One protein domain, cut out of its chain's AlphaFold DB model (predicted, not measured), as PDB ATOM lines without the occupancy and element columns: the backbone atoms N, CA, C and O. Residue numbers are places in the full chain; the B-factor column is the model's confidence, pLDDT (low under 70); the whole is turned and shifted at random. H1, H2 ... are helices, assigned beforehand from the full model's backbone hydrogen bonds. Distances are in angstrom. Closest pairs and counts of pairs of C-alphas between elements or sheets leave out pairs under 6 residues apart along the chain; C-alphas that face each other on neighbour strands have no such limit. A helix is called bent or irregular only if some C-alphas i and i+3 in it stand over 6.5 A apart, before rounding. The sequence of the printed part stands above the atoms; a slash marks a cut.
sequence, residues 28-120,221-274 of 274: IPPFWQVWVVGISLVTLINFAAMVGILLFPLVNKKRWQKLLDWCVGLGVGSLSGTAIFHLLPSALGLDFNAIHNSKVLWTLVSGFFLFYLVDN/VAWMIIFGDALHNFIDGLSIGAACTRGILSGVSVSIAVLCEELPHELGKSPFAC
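What this domain is: This is residues 28 to 120 and 221 to 274 of the 274 residues of a protein of Trichinella sp. T9 (UniProt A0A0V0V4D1). One helix, H5, forms the core, with H1 and H2 on either side of it and H4 packed on both H5 and H1; the long helix H2 crosses H5, and H1 and H2 spread from their linked ends like a V with H5 between them. H3 folds back from the far end of H2 and touches it near the turn alone, and three stretches stick out from the body: residues 94 to 100 in the link from H2 to H3, residues 109 to 120 of H3 and residues 221 to 228 of H4. The printed part has 147 residues with five named helices, H1 to H5 in order along the chain, and no named strand; the class is all helix. The whole is loose, with a radius of gyration of the C-alphas of 18.2 A, and it spans 58 by 41 by 32 A.

Where its parts are: The printed part begins at residue 28. H1 holds residues 31 to 58, 41.1 A from first to last C-alpha, and begins with C-alpha 31 at (10.921, -52.383, -18.046). It has a kink of 25 degrees near residue 52 and is irregular, but only just: C-alphas 54 and 57 are 6.7 A apart. H2, residues 61 to 92, is the longest helix with 32 residues and measures 44.9 A; its last C-alpha, 92, stands at (32.253, -54.973, 1.063). H3 holds residues 102 to 120 and measures 26.7 A. After the cut, H4 holds residues 221 to 245 and measures 36.5 A. H5, residues 248 to 268, measures 30.1 A, has a kink of 25 degrees near residue 258, and ends with C-alpha 268 at (1.722, -36.381, 12.805).

How they stand to each other: H5 is the hub and touches three other helices. H5 and H1 touch and run the same way at a shallow tilt of 33 degrees, only just short of steep; their closest C-alphas, those of Ile 45 and Leu 259, are 5.6 A apart. H2 touches H5 with residues 68 to 79 alone, at a steep tilt of 41 degrees and opposite ways, with the C-alphas of Cys 71 and Cys 260 closest at 4.8 A. H4 and H5 form a helical hairpin at a shallow tilt of 19 degrees, and H4 touches H5 with residues 236 to 245 alone; the closest C-alphas are those of Cys 244 and Gly 251, 4.3 A apart. H1 touches H4 with residues 34 to 42 alone, at a steep tilt of 51 degrees and opposite ways; the C-alphas of Gly 38 and Gly 241 come closest, at 5.1 A. H1 and H2 are close but not clearly touching, with the C-alphas of Phe 56 and Trp 64 closest at 7.4 A. H2 and H3 form a helical hairpin at a shallow tilt of 32 degrees, only just short of steep; residues 91 to 92 touch residues 104 to 108, and the C-alphas of Ala 91 and Val 104 come closest, at 6.3 A. H3 is apart from H1, H4 and H5, and H2 is apart from H4. In H3 and H4 every O i to N i+4 pair is within hydrogen-bond range; in H1 it is 22 of 24, in H2 24 of 28 and in H5 15 of 17.

The domain as a whole: The two C-alphas farthest apart, those of Leu 58 and His 100, are 57.9 A from each other. Residues 94 to 100 stand free too; without the stretches that stand free the body has 120 residues and spans 53 by 30 by 23 A. Residues 121 to 220 are not printed, and C-alphas 120 and 221 are 23.3 A apart across this cut. Of the links that are printed whole, H1 to H2 and H4 to H5 are tight, and H2 to H3 is short with 9 residues. The mean pLDDT of the printed part of this model is 81.5, and it is under 70 in residues 93 to 101 and 268 to 274, the last of which ends the chain.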
ATOM      1  N   ILE A  28      13.233 -61.313 -14.437       72.44
ATOM      2  CA  ILE A  28      13.512 -59.887 -14.559       72.44
ATOM      3  C   ILE A  28      12.262 -59.268 -15.189       72.44
ATOM      4  O   ILE A  28      11.965 -59.570 -16.350       72.44
ATOM      5  N   PRO A  29      11.501 -58.438 -14.453       77.69
ATOM      6  CA  PRO A  29      10.273 -57.894 -14.994       77.69
ATOM      7  C   PRO A  29      10.606 -56.984 -16.184       77.69
ATOM      8  O   PRO A  29      11.599 -56.247 -16.147       77.69
ATOM      9  N   PRO A  30       9.792 -56.998 -17.250       82.31
ATOM     10  CA  PRO A  30       9.969 -56.082 -18.361       82.31
ATOM     11  C   PRO A  30       9.928 -54.635 -17.860       82.31
ATOM     12  O   PRO A  30       9.192 -54.299 -16.934       82.31
ATOM     13  N   PHE A  31      10.709 -53.763 -18.497       85.38
ATOM     14  CA  PHE A  31      10.921 -52.383 -18.046       85.38
ATOM     15  C   PHE A  31       9.616 -51.652 -17.696       85.38
ATOM     16  O   PHE A  31       9.492 -51.091 -16.615       85.38
ATOM     17  N   TRP A  32       8.609 -51.720 -18.567       85.06
ATOM     18  CA  TRP A  32       7.317 -51.064 -18.348       85.06
ATOM     19  C   TRP A  32       6.594 -51.558 -17.084       85.06
ATOM     20  O   TRP A  32       5.916 -50.775 -16.425       85.06
ATOM     21  N   GLN A  33       6.764 -52.829 -16.712       86.19
ATOM     22  CA  GLN A  33       6.132 -53.413 -15.533       86.19
ATOM     23  C   GLN A  33       6.729 -52.845 -14.248       86.19
ATOM     24  O   GLN A  33       5.984 -52.587 -13.310       86.19
ATOM     25  N   VAL A  34       8.035 -52.566 -14.218       87.25
ATOM     26  CA  VAL A  34       8.684 -51.887 -13.081       87.25
ATOM     27  C   VAL A  34       8.073 -50.507 -12.855       87.25
ATOM     28  O   VAL A  34       7.738 -50.165 -11.724       87.25
ATOM     29  N   TRP A  35       7.874 -49.738 -13.928       86.56
ATOM     30  CA  TRP A  35       7.287 -48.399 -13.847       86.56
ATOM     31  C   TRP A  35       5.824 -48.428 -13.424       86.56
ATOM     32  O   TRP A  35       5.435 -47.684 -12.530       86.56
ATOM     33  N   VAL A  36       5.017 -49.306 -14.023       90.56
ATOM     34  CA  VAL A  36       3.593 -49.425 -13.681       90.56
ATOM     35  C   VAL A  36       3.418 -49.885 -12.234       90.56
ATOM     36  O   VAL A  36       2.622 -49.298 -11.507       90.56
ATOM     37  N   VAL A  37       4.182 -50.888 -11.795       87.81
ATOM     38  CA  VAL A  37       4.128 -51.387 -10.414       87.81
ATOM     39  C   VAL A  37       4.642 -50.335  -9.433       87.81
ATOM     40  O   VAL A  37       3.989 -50.095  -8.425       87.81
ATOM     41  N   GLY A  38       5.756 -49.661  -9.736       88.25
ATOM     42  CA  GLY A  38       6.303 -48.595  -8.894       88.25
ATOM     43  C   GLY A  38       5.328 -47.430  -8.719       88.25
ATOM     44  O   GLY A  38       4.996 -47.075  -7.593       88.25
ATOM     45  N   ILE A  39       4.787 -46.898  -9.820       88.25
ATOM     46  CA  ILE A  39       3.786 -45.820  -9.781       88.25
ATOM     47  C   ILE A  39       2.531 -46.279  -9.030       88.25
ATOM     48  O   ILE A  39       2.023 -45.551  -8.183       88.25
ATOM     49  N   SER A  40       2.056 -47.503  -9.288       90.38
ATOM     50  CA  SER A  40       0.893 -48.053  -8.588       90.38
ATOM     51  C   SER A  40       1.123 -48.149  -7.078       90.38
ATOM     52  O   SER A  40       0.215 -47.826  -6.314       90.38
ATOM     53  N   LEU A  41       2.307 -48.570  -6.631       90.31
ATOM     54  CA  LEU A  41       2.634 -48.691  -5.208       90.31
ATOM     55  C   LEU A  41       2.744 -47.319  -4.535       90.31
ATOM     56  O   LEU A  41       2.164 -47.137  -3.472       90.31
ATOM     57  N   VAL A  42       3.363 -46.330  -5.184       88.12
ATOM     58  CA  VAL A  42       3.413 -44.947  -4.671       88.12
ATOM     59  C   VAL A  42       2.007 -44.357  -4.535       88.12
ATOM     60  O   VAL A  42       1.655 -43.811  -3.493       88.12
ATOM     61  N   THR A  43       1.142 -44.533  -5.541       88.50
ATOM     62  CA  THR A  43      -0.255 -44.069  -5.433       88.50
ATOM     63  C   THR A  43      -1.024 -44.774  -4.317       88.50
ATOM     64  O   THR A  43      -1.863 -44.153  -3.666       88.50
ATOM     65  N   LEU A  44      -0.730 -46.056  -4.067       89.81
ATOM     66  CA  LEU A  44      -1.337 -46.821  -2.983       89.81
ATOM     67  C   LEU A  44      -0.877 -46.315  -1.610       89.81
ATOM     68  O   LEU A  44      -1.699 -46.252  -0.699       89.81
ATOM     69  N   ILE A  45       0.394 -45.931  -1.469       88.62
ATOM     70  CA  ILE A  45       0.947 -45.342  -0.240       88.62
ATOM     71  C   ILE A  45       0.255 -44.010   0.069       88.62
ATOM     72  O   ILE A  45      -0.290 -43.844   1.161       88.62
ATOM     73  N   ASN A  46       0.135 -43.128  -0.925       86.81
ATOM     74  CA  ASN A  46      -0.573 -41.851  -0.770       86.81
ATOM     75  C   ASN A  46      -2.056 -42.048  -0.423       86.81
ATOM     76  O   ASN A  46      -2.622 -41.342   0.414       86.81
ATOM     77  N   PHE A  47      -2.704 -43.047  -1.027       87.50
ATOM     78  CA  PHE A  47      -4.079 -43.397  -0.683       87.50
ATOM     79  C   PHE A  47      -4.197 -43.952   0.744       87.50
ATOM     80  O   PHE A  47      -5.151 -43.633   1.454       87.50
ATOM     81  N   ALA A  48      -3.231 -44.755   1.192       85.69
ATOM     82  CA  ALA A  48      -3.203 -45.295   2.545       85.69
ATOM     83  C   ALA A  48      -3.041 -44.193   3.607       85.69
ATOM     84  O   ALA A  48      -3.700 -44.276   4.645       85.69
ATOM     85  N   ALA A  49      -2.269 -43.138   3.331       82.00
ATOM     86  CA  ALA A  49      -2.191 -41.954   4.191       82.00
ATOM     87  C   ALA A  49      -3.558 -41.257   4.332       82.00
ATOM     88  O   ALA A  49      -4.020 -41.000   5.446       82.00
ATOM     89  N   MET A  50      -4.279 -41.067   3.219       82.38
ATOM     90  CA  MET A  50      -5.641 -40.512   3.233       82.38
ATOM     91  C   MET A  50      -6.623 -41.387   4.034       82.38
ATOM     92  O   MET A  50      -7.440 -40.879   4.804       82.38
ATOM     93  N   VAL A  51      -6.536 -42.715   3.893       85.56
ATOM     94  CA  VAL A  51      -7.330 -43.665   4.693       85.56
ATOM     95  C   VAL A  51      -6.954 -43.587   6.175       85.56
ATOM     96  O   VAL A  51      -7.842 -43.661   7.022       85.56
ATOM     97  N   GLY A  52      -5.679 -43.381   6.508       83.19
ATOM     98  CA  GLY A  52      -5.216 -43.164   7.879       83.19
ATOM     99  C   GLY A  52      -5.920 -41.982   8.553       83.19
ATOM    100  O   GLY A  52      -6.419 -42.123   9.669       83.19
ATOM    101  N   ILE A  53      -6.067 -40.859   7.845       82.25
ATOM    102  CA  ILE A  53      -6.795 -39.676   8.337       82.25
ATOM    103  C   ILE A  53      -8.282 -39.999   8.553       82.25
ATOM    104  O   ILE A  53      -8.869 -39.609   9.560       82.25
ATOM    105  N   LEU A  54      -8.899 -40.762   7.646       83.19
ATOM    106  CA  LEU A  54     -10.297 -41.196   7.783       83.19
ATOM    107  C   LEU A  54     -10.510 -42.191   8.937       83.19
ATOM    108  O   LEU A  54     -11.594 -42.235   9.517       83.19
ATOM    109  N   LEU A  55      -9.495 -42.990   9.273       81.94
ATOM    110  CA  LEU A  55      -9.528 -43.952  10.379       81.94
ATOM    111  C   LEU A  55      -9.234 -43.313  11.740       81.94
ATOM    112  O   LEU A  55      -9.668 -43.852  12.758       81.94
ATOM    113  N   PHE A  56      -8.562 -42.162  11.771       80.50
ATOM    114  CA  PHE A  56      -8.281 -41.408  12.992       80.50
ATOM    115  C   PHE A  56      -9.507 -41.214  13.915       80.50
ATOM    116  O   PHE A  56      -9.416 -41.590  15.085       80.50
ATOM    117  N   PRO A  57     -10.682 -40.729  13.447       81.19
ATOM    118  CA  PRO A  57     -11.852 -40.540  14.314       81.19
ATOM    119  C   PRO A  57     -12.447 -41.848  14.862       81.19
ATOM    120  O   PRO A  57     -13.253 -41.815  15.791       81.19
ATOM    121  N   LEU A  58     -12.074 -43.003  14.302       82.06
ATOM    122  CA  LEU A  58     -12.581 -44.316  14.706       82.06
ATOM    123  C   LEU A  58     -11.711 -44.979  15.788       82.06
ATOM    124  O   LEU A  58     -12.141 -45.957  16.405       82.06
ATOM    125  N   VAL A  59     -10.495 -44.475  16.033       82.38
ATOM    126  CA  VAL A  59      -9.504 -45.106  16.913       82.38
ATOM    127  C   VAL A  59      -9.173 -44.205  18.107       82.38
ATOM    128  O   VAL A  59      -9.008 -42.999  17.998       82.38
ATOM    129  N   ASN A  60      -9.035 -44.803  19.294       85.38
ATOM    130  CA  ASN A  60      -8.643 -44.070  20.501       85.38
ATOM    131  C   ASN A  60      -7.249 -43.431  20.354       85.38
ATOM    132  O   ASN A  60      -6.292 -44.154  20.064       85.38
ATOM    133  N   LYS A  61      -7.107 -42.142  20.715       81.69
ATOM    134  CA  LYS A  61      -5.841 -41.372  20.661       81.69
ATOM    135  C   LYS A  61      -4.618 -42.151  21.183       81.69
ATOM    136  O   LYS A  61      -3.624 -42.296  20.483       81.69
ATOM    137  N   LYS A  62      -4.725 -42.774  22.367       84.19
ATOM    138  CA  LYS A  62      -3.629 -43.564  22.976       84.19
ATOM    139  C   LYS A  62      -3.207 -44.800  22.173       84.19
ATOM    140  O   LYS A  62      -2.068 -45.236  22.285       84.19
ATOM    141  N   ARG A  63      -4.137 -45.440  21.456       84.81
ATOM    142  CA  ARG A  63      -3.814 -46.599  20.605       84.81
ATOM    143  C   ARG A  63      -3.224 -46.144  19.279       84.81
ATOM    144  O   ARG A  63      -2.334 -46.816  18.784       84.81
ATOM    145  N   TRP A  64      -3.710 -45.020  18.754       83.88
ATOM    146  CA  TRP A  64      -3.202 -44.418  17.529       83.88
ATOM    147  C   TRP A  64      -1.734 -44.019  17.666       83.88
ATOM    148  O   TRP A  64      -0.918 -44.503  16.898       83.88
ATOM    149  N   GLN A  65      -1.378 -43.267  18.713       84.44
ATOM    150  CA  GLN A  65       0.013 -42.875  18.980       84.44
ATOM    151  C   GLN A  65       0.940 -44.094  19.100       84.44
ATOM    152  O   GLN A  65       1.932 -44.186  18.393       84.44
ATOM    153  N   LYS A  66       0.540 -45.116  19.873       87.19
ATOM    154  CA  LYS A  66       1.307 -46.373  19.964       87.19
ATOM    155  C   LYS A  66       1.457 -47.106  18.629       87.19
ATOM    156  O   LYS A  66       2.452 -47.797  18.431       87.19
ATOM    157  N   LEU A  67       0.449 -47.038  17.761       86.06
ATOM    158  CA  LEU A  67       0.495 -47.650  16.436       86.06
ATOM    159  C   LEU A  67       1.447 -46.878  15.520       86.06
ATOM    160  O   LEU A  67       2.243 -47.514  14.837       86.06
ATOM    161  N   LEU A  68       1.415 -45.543  15.557       85.50
ATOM    162  CA  LEU A  68       2.347 -44.695  14.814       85.50
ATOM    163  C   LEU A  68       3.796 -44.924  15.258       85.50
ATOM    164  O   LEU A  68       4.644 -45.159  14.404       85.50
ATOM    165  N   ASP A  69       4.069 -44.983  16.564       87.19
ATOM    166  CA  ASP A  69       5.410 -45.281  17.093       87.19
ATOM    167  C   ASP A  69       5.916 -46.654  16.627       87.19
ATOM    168  O   ASP A  69       7.090 -46.834  16.289       87.19
ATOM    169  N   TRP A  70       5.018 -47.643  16.581       89.69
ATOM    170  CA  TRP A  70       5.345 -48.972  16.077       89.69
ATOM    171  C   TRP A  70       5.629 -48.960  14.570       89.69
ATOM    172  O   TRP A  70       6.563 -49.631  14.132       89.69
ATOM    173  N   CYS A  71       4.884 -48.174  13.786       84.88
ATOM    174  CA  CYS A  71       5.143 -47.958  12.362       84.88
ATOM    175  C   CYS A  71       6.500 -47.280  12.123       84.88
ATOM    176  O   CYS A  71       7.277 -47.807  11.328       84.88
ATOM    177  N   VAL A  72       6.838 -46.220  12.871       87.00
ATOM    178  CA  VAL A  72       8.165 -45.571  12.803       87.00
ATOM    179  C   VAL A  72       9.267 -46.584  13.105       87.00
ATOM    180  O   VAL A  72      10.216 -46.729  12.335       87.00
ATOM    181  N   GLY A  73       9.132 -47.338  14.202       89.88
ATOM    182  CA  GLY A  73      10.109 -48.359  14.580       89.88
ATOM    183  C   GLY A  73      10.264 -49.462  13.528       89.88
ATOM    184  O   GLY A  73      11.380 -49.917  13.266       89.88
ATOM    185  N   LEU A  74       9.164 -49.869  12.891       87.75
ATOM    186  CA  LEU A  74       9.167 -50.873  11.831       87.75
ATOM    187  C   LEU A  74       9.800 -50.344  10.537       87.75
ATOM    188  O   LEU A  74      10.610 -51.057   9.940       87.75
ATOM    189  N   GLY A  75       9.483 -49.113  10.129       86.00
ATOM    190  CA  GLY A  75      10.072 -48.453   8.960       86.00
ATOM    191  C   GLY A  75      11.584 -48.295   9.115       86.00
ATOM    192  O   GLY A  75      12.358 -48.876   8.348       86.00
ATOM    193  N   VAL A  76      12.020 -47.634  10.194       89.06
ATOM    194  CA  VAL A  76      13.445 -47.423  10.503       89.06
ATOM    195  C   VAL A  76      14.188 -48.755  10.644       89.06
ATOM    196  O   VAL A  76      15.293 -48.911  10.117       89.06
ATOM    197  N   GLY A  77      13.595 -49.747  11.313       90.94
ATOM    198  CA  GLY A  77      14.185 -51.078  11.478       90.94
ATOM    199  C   GLY A  77      14.341 -51.842  10.159       90.94
ATOM    200  O   GLY A  77      15.384 -52.453   9.921       90.94
ATOM    201  N   SER A  78      13.343 -51.781   9.278       86.75
ATOM    202  CA  SER A  78      13.374 -52.450   7.971       86.75
ATOM    203  C   SER A  78      14.413 -51.829   7.032       86.75
ATOM    204  O   SER A  78      15.217 -52.543   6.417       86.75
ATOM    205  N   LEU A  79      14.463 -50.497   6.965       85.25
ATOM    206  CA  LEU A  79      15.403 -49.768   6.110       85.25
ATOM    207  C   LEU A  79      16.844 -49.898   6.606       85.25
ATOM    208  O   LEU A  79      17.738 -50.240   5.827       85.25
ATOM    209  N   SER A  80      17.077 -49.717   7.910       89.69
ATOM    210  CA  SER A  80      18.407 -49.912   8.504       89.69
ATOM    211  C   SER A  80      18.868 -51.370   8.423       89.69
ATOM    212  O   SER A  80      20.025 -51.629   8.089       89.69
ATOM    213  N   GLY A  81      17.968 -52.339   8.628       89.31
ATOM    214  CA  GLY A  81      18.253 -53.762   8.449       89.31
ATOM    215  C   GLY A  81      18.650 -54.100   7.011       89.31
ATOM    216  O   GLY A  81      19.644 -54.792   6.788       89.31
ATOM    217  N   THR A  82      17.942 -53.548   6.023       83.88
ATOM    218  CA  THR A  82      18.287 -53.699   4.601       83.88
ATOM    219  C   THR A  82      19.658 -53.091   4.298       83.88
ATOM    220  O   THR A  82      20.484 -53.712   3.621       83.88
ATOM    221  N   ALA A  83      19.955 -51.911   4.846       85.38
ATOM    222  CA  ALA A  83      21.254 -51.273   4.675       85.38
ATOM    223  C   ALA A  83      22.401 -52.106   5.278       85.38
ATOM    224  O   ALA A  83      23.414 -52.330   4.616       85.38
ATOM    225  N   ILE A  84      22.233 -52.619   6.499       88.31
ATOM    226  CA  ILE A  84      23.288 -53.335   7.233       88.31
ATOM    227  C   ILE A  84      23.480 -54.767   6.728       88.31
ATOM    228  O   ILE A  84      24.615 -55.216   6.603       88.31
ATOM    229  N   PHE A  85      22.408 -55.509   6.448       85.81
ATOM    230  CA  PHE A  85      22.517 -56.933   6.114       85.81
ATOM    231  C   PHE A  85      22.564 -57.211   4.616       85.81
ATOM    232  O   PHE A  85      23.092 -58.244   4.213       85.81
ATOM    233  N   HIS A  86      22.041 -56.311   3.784       78.50
ATOM    234  CA  HIS A  86      21.988 -56.533   2.341       78.50
ATOM    235  C   HIS A  86      22.951 -55.616   1.583       78.50
ATOM    236  O   HIS A  86      23.723 -56.087   0.743       78.50
ATOM    237  N   LEU A  87      22.947 -54.309   1.877       80.88
ATOM    238  CA  LEU A  87      23.792 -53.347   1.163       80.88
ATOM    239  C   LEU A  87      25.247 -53.376   1.646       80.88
ATOM    240  O   LEU A  87      26.147 -53.406   0.809       80.88
ATOM    241  N   LEU A  88      25.493 -53.438   2.958       81.38
ATOM    242  CA  LEU A  88      26.851 -53.435   3.512       81.38
ATOM    243  C   LEU A  88      27.683 -54.654   3.058       81.38
ATOM    244  O   LEU A  88      28.789 -54.440   2.564       81.38
ATOM    245  N   PRO A  89      27.200 -55.916   3.119       79.12
ATOM    246  CA  PRO A  89      28.007 -57.065   2.702       79.12
ATOM    247  C   PRO A  89      28.212 -57.113   1.185       79.12
ATOM    248  O   PRO A  89      29.289 -57.482   0.719       79.12
ATOM    249  N   SER A  90      27.205 -56.678   0.416       72.88
ATOM    250  CA  SER A  90      27.307 -56.544  -1.043       72.88
ATOM    251  C   SER A  90      28.340 -55.488  -1.444       72.88
ATOM    252  O   SER A  90      29.075 -55.682  -2.407       72.88
ATOM    253  N   ALA A  91      28.429 -54.387  -0.694       73.69
ATOM    254  CA  ALA A  91      29.393 -53.322  -0.951       73.69
ATOM    255  C   ALA A  91      30.816 -53.670  -0.473       73.69
ATOM    256  O   ALA A  91      31.789 -53.217  -1.071       73.69
ATOM    257  N   LEU A  92      30.955 -54.494   0.571       75.25
ATOM    258  CA  LEU A  92      32.253 -54.973   1.063       75.25
ATOM    259  C   LEU A  92      32.820 -56.151   0.253       75.25
ATOM    260  O   LEU A  92      33.993 -56.477   0.411       75.25
ATOM    261  N   GLY A  93      32.025 -56.761  -0.632       63.91
ATOM    262  CA  GLY A  93      32.510 -57.748  -1.591       63.91
ATOM    263  C   GLY A  93      33.007 -59.041  -0.943       63.91
ATOM    264  O   GLY A  93      34.118 -59.474  -1.227       63.91
ATOM    265  N   LEU A  94      32.175 -59.703  -0.126       60.81
ATOM    266  CA  LEU A  94      32.454 -61.065   0.380       60.81
ATOM    267  C   LEU A  94      32.531 -62.149  -0.721       60.81
ATOM    268  O   LEU A  94      32.683 -63.331  -0.423       60.81
ATOM    269  N   ASP A  95      32.482 -61.753  -1.991       58.19
ATOM    270  CA  ASP A  95      32.969 -62.548  -3.108       58.19
ATOM    271  C   ASP A  95      34.496 -62.343  -3.198       58.19
ATOM    272  O   ASP A  95      34.977 -61.334  -3.721       58.19
ATOM    273  N   PHE A  96      35.275 -63.269  -2.620       55.00
ATOM    274  CA  PHE A  96      36.730 -63.181  -2.364       55.00
ATOM    275  C   PHE A  96      37.628 -62.850  -3.588       55.00
ATOM    276  O   PHE A  96      38.839 -62.702  -3.436       55.00
ATOM    277  N   ASN A  97      37.060 -62.687  -4.788       53.34
ATOM    278  CA  ASN A  97      37.740 -62.290  -6.024       53.34
ATOM    279  C   ASN A  97      37.644 -60.784  -6.368       53.34
ATOM    280  O   ASN A  97      38.322 -60.331  -7.288       53.34
ATOM    281  N   ALA A  98      36.831 -59.987  -5.661       55.66
ATOM    282  CA  ALA A  98      36.517 -58.594  -6.027       55.66
ATOM    283  C   ALA A  98      37.299 -57.509  -5.247       55.66
ATOM    284  O   ALA A  98      36.975 -56.322  -5.339       55.66
ATOM    285  N   ILE A  99      38.351 -57.893  -4.512       54.16
ATOM    286  CA  ILE A  99      39.099 -57.046  -3.552       54.16
ATOM    287  C   ILE A  99      39.788 -55.819  -4.208       54.16
ATOM    288  O   ILE A  99      40.240 -54.908  -3.520       54.16
ATOM    289  N   HIS A 100      39.797 -55.703  -5.541       54.91
ATOM    290  CA  HIS A 100      40.360 -54.551  -6.262       54.91
ATOM    291  C   HIS A 100      39.366 -53.438  -6.654       54.91
ATOM    292  O   HIS A 100      39.768 -52.471  -7.306       54.91
ATOM    293  N   ASN A 101      38.092 -53.499  -6.250       64.69
ATOM    294  CA  ASN A 101      37.119 -52.443  -6.565       64.69
ATOM    295  C   ASN A 101      37.218 -51.243  -5.607       64.69
ATOM    296  O   ASN A 101      36.280 -50.932  -4.873       64.69
ATOM    297  N   SER A 102      38.338 -50.512  -5.670       71.75
ATOM    298  CA  SER A 102      38.560 -49.260  -4.920       71.75
ATOM    299  C   SER A 102      37.387 -48.280  -5.041       71.75
ATOM    300  O   SER A 102      37.066 -47.571  -4.093       71.75
ATOM    301  N   LYS A 103      36.694 -48.289  -6.185       73.31
ATOM    302  CA  LYS A 103      35.528 -47.447  -6.466       73.31
ATOM    303  C   LYS A 103      34.387 -47.639  -5.464       73.31
ATOM    304  O   LYS A 103      33.840 -46.644  -5.013       73.31
ATOM    305  N   VAL A 104      34.060 -48.877  -5.082       75.88
ATOM    306  CA  VAL A 104      32.923 -49.156  -4.181       75.88
ATOM    307  C   VAL A 104      33.217 -48.657  -2.766       75.88
ATOM    308  O   VAL A 104      32.363 -48.035  -2.136       75.88
ATOM    309  N   LEU A 105      34.457 -48.838  -2.302       76.88
ATOM    310  CA  LEU A 105      34.907 -48.319  -1.012       76.88
ATOM    311  C   LEU A 105      34.855 -46.785  -0.976       76.88
ATOM    312  O   LEU A 105      34.345 -46.209  -0.016       76.88
ATOM    313  N   TRP A 106      35.321 -46.117  -2.038       82.06
ATOM    314  CA  TRP A 106      35.228 -44.659  -2.151       82.06
ATOM    315  C   TRP A 106      33.781 -44.163  -2.198       82.06
ATOM    316  O   TRP A 106      33.483 -43.136  -1.594       82.06
ATOM    317  N   THR A 107      32.866 -44.893  -2.842       81.62
ATOM    318  CA  THR A 107      31.435 -44.557  -2.834       81.62
ATOM    319  C   THR A 107      30.831 -44.650  -1.429       81.62
ATOM    320  O   THR A 107      30.100 -43.744  -1.035       81.62
ATOM    321  N   LEU A 108      31.177 -45.674  -0.637       82.81
ATOM    322  CA  LEU A 108      30.730 -45.780   0.760       82.81
ATOM    323  C   LEU A 108      31.273 -44.636   1.626       82.81
ATOM    324  O   LEU A 108      30.505 -43.977   2.324       82.81
ATOM    325  N   VAL A 109      32.582 -44.371   1.553       85.44
ATOM    326  CA  VAL A 109      33.222 -43.270   2.296       85.44
ATOM    327  C   VAL A 109      32.604 -41.926   1.908       85.44
ATOM    328  O   VAL A 109      32.311 -41.109   2.780       85.44
ATOM    329  N   SER A 110      32.338 -41.719   0.616       87.56
ATOM    330  CA  SER A 110      31.646 -40.529   0.121       87.56
ATOM    331  C   SER A 110      30.234 -40.407   0.692       87.56
ATOM    332  O   SER A 110      29.838 -39.302   1.043       87.56
ATOM    333  N   GLY A 111      29.481 -41.505   0.803       86.75
ATOM    334  CA  GLY A 111      28.138 -41.505   1.391       86.75
ATOM    335  C   GLY A 111      28.140 -41.087   2.864       86.75
ATOM    336  O   GLY A 111      27.396 -40.187   3.246       86.75
ATOM    337  N   PHE A 112      29.034 -41.664   3.675       87.19
ATOM    338  CA  PHE A 112      29.194 -41.276   5.084       87.19
ATOM    339  C   PHE A 112      29.633 -39.817   5.244       87.19
ATOM    340  O   PHE A 112      29.114 -39.108   6.105       87.19
ATOM    341  N   PHE A 113      30.565 -39.352   4.409       90.81
ATOM    342  CA  PHE A 113      31.021 -37.966   4.455       90.81
ATOM    343  C   PHE A 113      29.927 -36.982   4.021       90.81
ATOM    344  O   PHE A 113      29.768 -35.939   4.646       90.81
ATOM    345  N   LEU A 114      29.136 -37.317   2.998       89.44
ATOM    346  CA  LEU A 114      28.012 -36.493   2.552       89.44
ATOM    347  C   LEU A 114      26.932 -36.407   3.638       89.44
ATOM    348  O   LEU A 114      26.468 -35.308   3.931       89.44
ATOM    349  N   PHE A 115      26.604 -37.524   4.295       86.81
ATOM    350  CA  PHE A 115      25.696 -37.525   5.446       86.81
ATOM    351  C   PHE A 115      26.213 -36.626   6.578       86.81
ATOM    352  O   PHE A 115      25.472 -35.786   7.082       86.81
ATOM    353  N   TYR A 116      27.503 -36.734   6.919       88.69
ATOM    354  CA  TYR A 116      28.144 -35.858   7.902       88.69
ATOM    355  C   TYR A 116      28.077 -34.379   7.501       88.69
ATOM    356  O   TYR A 116      27.794 -33.531   8.342       88.69
ATOM    357  N   LEU A 117      28.316 -34.052   6.227       88.50
ATOM    358  CA  LEU A 117      28.220 -32.677   5.741       88.50
ATOM    359  C   LEU A 117      26.802 -32.134   5.874       88.50
ATOM    360  O   LEU A 117      26.641 -31.041   6.403       88.50
ATOM    361  N   VAL A 118      25.789 -32.878   5.426       87.38
ATOM    362  CA  VAL A 118      24.387 -32.448   5.520       87.38
ATOM    363  C   VAL A 118      24.013 -32.208   6.979       87.38
ATOM    364  O   VAL A 118      23.582 -31.111   7.329       87.38
ATOM    365  N   ASP A 119      24.288 -33.176   7.846       86.00
ATOM    366  CA  ASP A 119      24.016 -33.080   9.277       86.00
ATOM    367  C   ASP A 119      24.723 -31.875   9.928       86.00
ATOM    368  O   ASP A 119      24.111 -31.077  10.642       86.00
ATOM    369  N   ASN A 120      26.001 -31.665   9.603       88.25
ATOM    370  CA  ASN A 120      26.774 -30.536  10.107       88.25
ATOM    371  C   ASN A 120      26.293 -29.192   9.534       88.25
ATOM    372  O   ASN A 120      26.302 -28.189  10.244       88.25
ATOM    373  N   VAL A 221       6.343 -20.387   2.442       73.31
ATOM    374  CA  VAL A 221       6.386 -21.532   3.373       73.31
ATOM    375  C   VAL A 221       5.557 -22.695   2.831       73.31
ATOM    376  O   VAL A 221       6.034 -23.828   2.822       73.31
ATOM    377  N   ALA A 222       4.365 -22.418   2.291       73.62
ATOM    378  CA  ALA A 222       3.532 -23.435   1.652       73.62
ATOM    379  C   ALA A 222       4.239 -24.089   0.451       73.62
ATOM    380  O   ALA A 222       4.177 -25.305   0.279       73.62
ATOM    381  N   TRP A 223       4.977 -23.305  -0.344       79.62
ATOM    382  CA  TRP A 223       5.739 -23.824  -1.482       79.62
ATOM    383  C   TRP A 223       6.890 -24.739  -1.063       79.62
ATOM    384  O   TRP A 223       7.155 -25.737  -1.728       79.62
ATOM    385  N   MET A 224       7.539 -24.440   0.066       78.75
ATOM    386  CA  MET A 224       8.583 -25.292   0.637       78.75
ATOM    387  C   MET A 224       8.026 -26.639   1.118       78.75
ATOM    388  O   MET A 224       8.662 -27.661   0.884       78.75
ATOM    389  N   ILE A 225       6.839 -26.649   1.739       78.25
ATOM    390  CA  ILE A 225       6.183 -27.877   2.221       78.25
ATOM    391  C   ILE A 225       5.788 -28.770   1.040       78.25
ATOM    392  O   ILE A 225       6.205 -29.921   0.977       78.25
ATOM    393  N   ILE A 226       5.089 -28.211   0.045       81.62
ATOM    394  CA  ILE A 226       4.662 -28.956  -1.153       81.62
ATOM    395  C   ILE A 226       5.870 -29.526  -1.906       81.62
ATOM    396  O   ILE A 226       5.834 -30.654  -2.393       81.62
ATOM    397  N   PHE A 227       6.952 -28.752  -2.008       84.19
ATOM    398  CA  PHE A 227       8.176 -29.215  -2.651       84.19
ATOM    399  C   PHE A 227       8.866 -30.337  -1.863       84.19
ATOM    400  O   PHE A 227       9.361 -31.283  -2.474       84.19
ATOM    401  N   GLY A 228       8.878 -30.251  -0.528       81.06
ATOM    402  CA  GLY A 228       9.402 -31.295   0.353       81.06
ATOM    403  C   GLY A 228       8.651 -32.615   0.195       81.06
ATOM    404  O   GLY A 228       9.272 -33.636  -0.097       81.06
ATOM    405  N   ASP A 229       7.321 -32.574   0.271       80.75
ATOM    406  CA  ASP A 229       6.474 -33.765   0.118       80.75
ATOM    407  C   ASP A 229       6.588 -34.359  -1.295       80.75
ATOM    408  O   ASP A 229       6.628 -35.577  -1.472       80.75
ATOM    409  N   ALA A 230       6.704 -33.518  -2.330       82.50
ATOM    410  CA  ALA A 230       6.933 -33.987  -3.696       82.50
ATOM    411  C   ALA A 230       8.300 -34.677  -3.859       82.50
ATOM    412  O   ALA A 230       8.400 -35.685  -4.563       82.50
ATOM    413  N   LEU A 231       9.353 -34.151  -3.222       84.31
ATOM    414  CA  LEU A 231      10.690 -34.740  -3.273       84.31
ATOM    415  C   LEU A 231      10.775 -36.073  -2.526       84.31
ATOM    416  O   LEU A 231      11.374 -37.002  -3.064       84.31
ATOM    417  N   HIS A 232      10.183 -36.192  -1.337       80.62
ATOM    418  CA  HIS A 232      10.170 -37.459  -0.597       80.62
ATOM    419  C   HIS A 232       9.404 -38.545  -1.358       80.62
ATOM    420  O   HIS A 232       9.987 -39.582  -1.672       80.62
ATOM    421  N   ASN A 233       8.194 -38.241  -1.842       84.19
ATOM    422  CA  ASN A 233       7.413 -39.165  -2.675       84.19
ATOM    423  C   ASN A 233       8.157 -39.613  -3.945       84.19
ATOM    424  O   ASN A 233       8.001 -40.741  -4.427       84.19
ATOM    425  N   PHE A 234       8.975 -38.728  -4.516       85.19
ATOM    426  CA  PHE A 234       9.817 -39.057  -5.660       85.19
ATOM    427  C   PHE A 234      10.970 -40.000  -5.289       85.19
ATOM    428  O   PHE A 234      11.214 -40.975  -6.005       85.19
ATOM    429  N   ILE A 235      11.673 -39.733  -4.185       86.94
ATOM    430  CA  ILE A 235      12.788 -40.561  -3.697       86.94
ATOM    431  C   ILE A 235      12.291 -41.966  -3.332       86.94
ATOM    432  O   ILE A 235      12.911 -42.959  -3.729       86.94
ATOM    433  N   ASP A 236      11.134 -42.059  -2.688       87.44
ATOM    434  CA  ASP A 236      10.478 -43.319  -2.346       87.44
ATOM    435  C   ASP A 236      10.083 -44.115  -3.586       87.44
ATOM    436  O   ASP A 236      10.377 -45.310  -3.697       87.44
ATOM    437  N   GLY A 237       9.497 -43.443  -4.582       88.25
ATOM    438  CA  GLY A 237       9.171 -44.048  -5.870       88.25
ATOM    439  C   GLY A 237      10.400 -44.572  -6.617       88.25
ATOM    440  O   GLY A 237      10.353 -45.662  -7.197       88.25
ATOM    441  N   LEU A 238      11.524 -43.850  -6.568       88.69
ATOM    442  CA  LEU A 238      12.801 -44.319  -7.114       88.69
ATOM    443  C   LEU A 238      13.333 -45.542  -6.357       88.69
ATOM    444  O   LEU A 238      13.826 -46.477  -6.991       88.69
ATOM    445  N   SER A 239      13.216 -45.557  -5.029       88.69
ATOM    446  CA  SER A 239      13.636 -46.676  -4.179       88.69
ATOM    447  C   SER A 239      12.829 -47.945  -4.480       88.69
ATOM    448  O   SER A 239      13.401 -49.002  -4.770       88.69
ATOM    449  N   ILE A 240      11.498 -47.830  -4.533       89.88
ATOM    450  CA  ILE A 240      10.583 -48.923  -4.897       89.88
ATOM    451  C   ILE A 240      10.853 -49.397  -6.328       89.88
ATOM    452  O   ILE A 240      10.949 -50.599  -6.576       89.88
ATOM    453  N   GLY A 241      11.026 -48.469  -7.274       89.25
ATOM    454  CA  GLY A 241      11.355 -48.780  -8.664       89.25
ATOM    455  C   GLY A 241      12.671 -49.549  -8.787       89.25
ATOM    456  O   GLY A 241      12.723 -50.589  -9.445       89.25
ATOM    457  N   ALA A 242      13.721 -49.103  -8.095       87.19
ATOM    458  CA  ALA A 242      15.006 -49.791  -8.048       87.19
ATOM    459  C   ALA A 242      14.875 -51.193  -7.434       87.19
ATOM    460  O   ALA A 242      15.419 -52.158  -7.981       87.19
ATOM    461  N   ALA A 243      14.103 -51.343  -6.359       86.50
ATOM    462  CA  ALA A 243      13.827 -52.639  -5.748       86.50
ATOM    463  C   ALA A 243      13.046 -53.577  -6.686       86.50
ATOM    464  O   ALA A 243      13.383 -54.757  -6.762       86.50
ATOM    465  N   CYS A 244      12.092 -53.047  -7.460       86.50
ATOM    466  CA  CYS A 244      11.346 -53.751  -8.505       86.50
ATOM    467  C   CYS A 244      12.202 -54.166  -9.714       86.50
ATOM    468  O   CYS A 244      11.779 -55.038 -10.464       86.50
ATOM    469  N   THR A 245      13.397 -53.605  -9.937       85.50
ATOM    470  CA  THR A 245      14.316 -54.127 -10.981       85.50
ATOM    471  C   THR A 245      14.972 -55.435 -10.557       85.50
ATOM    472  O   THR A 245      15.156 -56.340 -11.365       85.50
ATOM    473  N   ARG A 246      15.222 -55.568  -9.250       80.50
ATOM    474  CA  ARG A 246      15.475 -56.843  -8.578       80.50
ATOM    475  C   ARG A 246      14.162 -57.498  -8.165       80.50
ATOM    476  O   ARG A 246      14.205 -58.208  -7.175       80.50
ATOM    477  N   GLY A 247      13.077 -57.171  -8.893       84.00
ATOM    478  CA  GLY A 247      11.689 -57.658  -9.007       84.00
ATOM    479  C   GLY A 247      10.677 -57.441  -7.899       84.00
ATOM    480  O   GLY A 247      10.873 -56.762  -6.895       84.00
ATOM    481  N   ILE A 248       9.511 -58.023  -8.171       85.25
ATOM    482  CA  ILE A 248       8.229 -57.525  -7.679       85.25
ATOM    483  C   ILE A 248       8.101 -57.725  -6.172       85.25
ATOM    484  O   ILE A 248       7.722 -56.798  -5.470       85.25
ATOM    485  N   LEU A 249       8.467 -58.901  -5.651       86.25
ATOM    486  CA  LEU A 249       8.397 -59.175  -4.209       86.25
ATOM    487  C   LEU A 249       9.350 -58.283  -3.403       86.25
ATOM    488  O   LEU A 249       8.995 -57.833  -2.316       86.25
ATOM    489  N   SER A 250      10.529 -57.989  -3.958       84.12
ATOM    490  CA  SER A 250      11.486 -57.053  -3.361       84.12
ATOM    491  C   SER A 250      10.898 -55.638  -3.333       84.12
ATOM    492  O   SER A 250      10.884 -54.993  -2.286       84.12
ATOM    493  N   GLY A 251      10.306 -55.191  -4.443       87.69
ATOM    494  CA  GLY A 251       9.607 -53.908  -4.525       87.69
ATOM    495  C   GLY A 251       8.420 -53.770  -3.571       87.69
ATOM    496  O   GLY A 251       8.278 -52.737  -2.918       87.69
ATOM    497  N   VAL A 252       7.602 -54.816  -3.420       89.25
ATOM    498  CA  VAL A 252       6.486 -54.841  -2.455       89.25
ATOM    499  C   VAL A 252       7.005 -54.740  -1.021       89.25
ATOM    500  O   VAL A 252       6.466 -53.964  -0.238       89.25
ATOM    501  N   SER A 253       8.074 -55.465  -0.678       88.62
ATOM    502  CA  SER A 253       8.690 -55.379   0.653       88.62
ATOM    503  C   SER A 253       9.187 -53.967   0.966       88.62
ATOM    504  O   SER A 253       8.940 -53.463   2.061       88.62
ATOM    505  N   VAL A 254       9.862 -53.318   0.012       88.50
ATOM    506  CA  VAL A 254      10.333 -51.932   0.168       88.50
ATOM    507  C   VAL A 254       9.155 -50.964   0.274       88.50
ATOM    508  O   VAL A 254       9.169 -50.094   1.131       88.50
ATOM    509  N   SER A 255       8.086 -51.170  -0.496       90.25
ATOM    510  CA  SER A 255       6.883 -50.324  -0.433       90.25
ATOM    511  C   SER A 255       6.170 -50.396   0.916       90.25
ATOM    512  O   SER A 255       5.633 -49.396   1.374       90.25
ATOM    513  N   ILE A 256       6.161 -51.561   1.572       89.31
ATOM    514  CA  ILE A 256       5.606 -51.699   2.928       89.31
ATOM    515  C   ILE A 256       6.475 -50.954   3.945       89.31
ATOM    516  O   ILE A 256       5.937 -50.322   4.851       89.31
ATOM    517  N   ALA A 257       7.803 -51.020   3.800       88.00
ATOM    518  CA  ALA A 257       8.723 -50.287   4.667       88.00
ATOM    519  C   ALA A 257       8.513 -48.770   4.543       88.00
ATOM    520  O   ALA A 257       8.328 -48.113   5.564       88.00
ATOM    521  N   VAL A 258       8.426 -48.270   3.306       88.38
ATOM    522  CA  VAL A 258       8.126 -46.865   2.991       88.38
ATOM    523  C   VAL A 258       6.744 -46.458   3.506       88.38
ATOM    524  O   VAL A 258       6.578 -45.438   4.159       88.38
ATOM    525  N   LEU A 259       5.718 -47.290   3.317       88.44
ATOM    526  CA  LEU A 259       4.392 -47.001   3.865       88.44
ATOM    527  C   LEU A 259       4.433 -46.776   5.386       88.44
ATOM    528  O   LEU A 259       3.746 -45.905   5.913       88.44
ATOM    529  N   CYS A 260       5.213 -47.586   6.101       86.62
ATOM    530  CA  CYS A 260       5.339 -47.486   7.551       86.62
ATOM    531  C   CYS A 260       6.174 -46.287   8.018       86.62
ATOM    532  O   CYS A 260       6.016 -45.898   9.173       86.62
ATOM    533  N   GLU A 261       7.008 -45.697   7.161       86.88
ATOM    534  CA  GLU A 261       7.744 -44.467   7.479       86.88
ATOM    535  C   GLU A 261       6.945 -43.198   7.140       86.88
ATOM    536  O   GLU A 261       6.945 -42.256   7.929       86.88
ATOM    537  N   GLU A 262       6.167 -43.214   6.054       83.56
ATOM    538  CA  GLU A 262       5.369 -42.063   5.610       83.56
ATOM    539  C   GLU A 262       4.058 -41.893   6.391       83.56
ATOM    540  O   GLU A 262       3.660 -40.776   6.720       83.56
ATOM    541  N   LEU A 263       3.393 -42.992   6.781       83.62
ATOM    542  CA  LEU A 263       2.169 -42.935   7.594       83.62
ATOM    543  C   LEU A 263       2.301 -42.060   8.858       83.62
ATOM    544  O   LEU A 263       1.461 -41.182   9.057       83.62
ATOM    545  N   PRO A 264       3.300 -42.260   9.737       80.00
ATOM    546  CA  PRO A 264       3.464 -41.418  10.921       80.00
ATOM    547  C   PRO A 264       3.832 -39.969  10.584       80.00
ATOM    548  O   PRO A 264       3.391 -39.066  11.293       80.00
ATOM    549  N   HIS A 265       4.574 -39.730   9.501       76.81
ATOM    550  CA  HIS A 265       4.982 -38.391   9.078       76.81
ATOM    551  C   HIS A 265       3.816 -37.554   8.520       76.81
ATOM    552  O   HIS A 265       3.739 -36.352   8.785       76.81
ATOM    553  N   GLU A 266       2.888 -38.177   7.794       76.25
ATOM    554  CA  GLU A 266       1.668 -37.542   7.270       76.25
ATOM    555  C   GLU A 266       0.623 -37.317   8.372       76.25
ATOM    556  O   GLU A 266      -0.011 -36.266   8.467       76.25
ATOM    557  N   LEU A 267       0.458 -38.296   9.264       73.38
ATOM    558  CA  LEU A 267      -0.558 -38.244  10.318       73.38
ATOM    559  C   LEU A 267      -0.139 -37.372  11.507       73.38
ATOM    560  O   LEU A 267      -1.007 -36.794  12.168       73.38
ATOM    561  N   GLY A 268       1.165 -37.243  11.762       65.69
ATOM    562  CA  GLY A 268       1.722 -36.381  12.805       65.69
ATOM    563  C   GLY A 268       1.560 -34.883  12.529       65.69
ATOM    564  O   GLY A 268       1.437 -34.123  13.480       65.69
ATOM    565  N   LYS A 269       1.473 -34.466  11.254       65.44
ATOM    566  CA  LYS A 269       1.234 -33.061  10.858       65.44
ATOM    567  C   LYS A 269      -0.226 -32.624  10.945       65.44
ATOM    568  O   LYS A 269      -0.547 -31.479  10.645       65.44
ATOM    569  N   SER A 270      -1.143 -33.544  11.238       63.97
ATOM    570  CA  SER A 270      -2.553 -33.189  11.316       63.97
ATOM    571  C   SER A 270      -2.840 -32.476  12.645       63.97
ATOM    572  O   SER A 270      -2.409 -32.963  13.693       63.97
ATOM    573  N   PRO A 271      -3.658 -31.405  12.657       56.25
ATOM    574  CA  PRO A 271      -3.961 -30.624  13.865       56.25
ATOM    575  C   PRO A 271      -4.709 -31.424  14.948       56.25
ATOM    576  O   PRO A 271      -5.027 -30.897  16.008       56.25
ATOM    577  N   PHE A 272      -5.021 -32.693  14.676       51.59
ATOM    578  CA  PHE A 272      -5.681 -33.620  15.585       51.59
ATOM    579  C   PHE A 272      -4.705 -34.529  16.359       51.59
ATOM    580  O   PHE A 272      -5.145 -35.268  17.250       51.59
ATOM    581  N   ALA A 273      -3.409 -34.520  16.016       48.16
ATOM    582  CA  ALA A 273      -2.368 -35.270  16.723       48.16
ATOM    583  C   ALA A 273      -2.023 -34.658  18.101       48.16
ATOM    584  O   ALA A 273      -1.595 -35.397  18.994       48.16
ATOM    585  N   CYS A 274      -2.317 -33.363  18.287       40.53
ATOM    586  CA  CYS A 274      -2.583 -32.716  19.577       40.53
ATOM    587  C   CYS A 274      -4.110 -32.888  19.901       40.53
ATOM    588  O   CYS A 274      -4.469 -33.534  20.916       40.53
TER     589      CYS A 274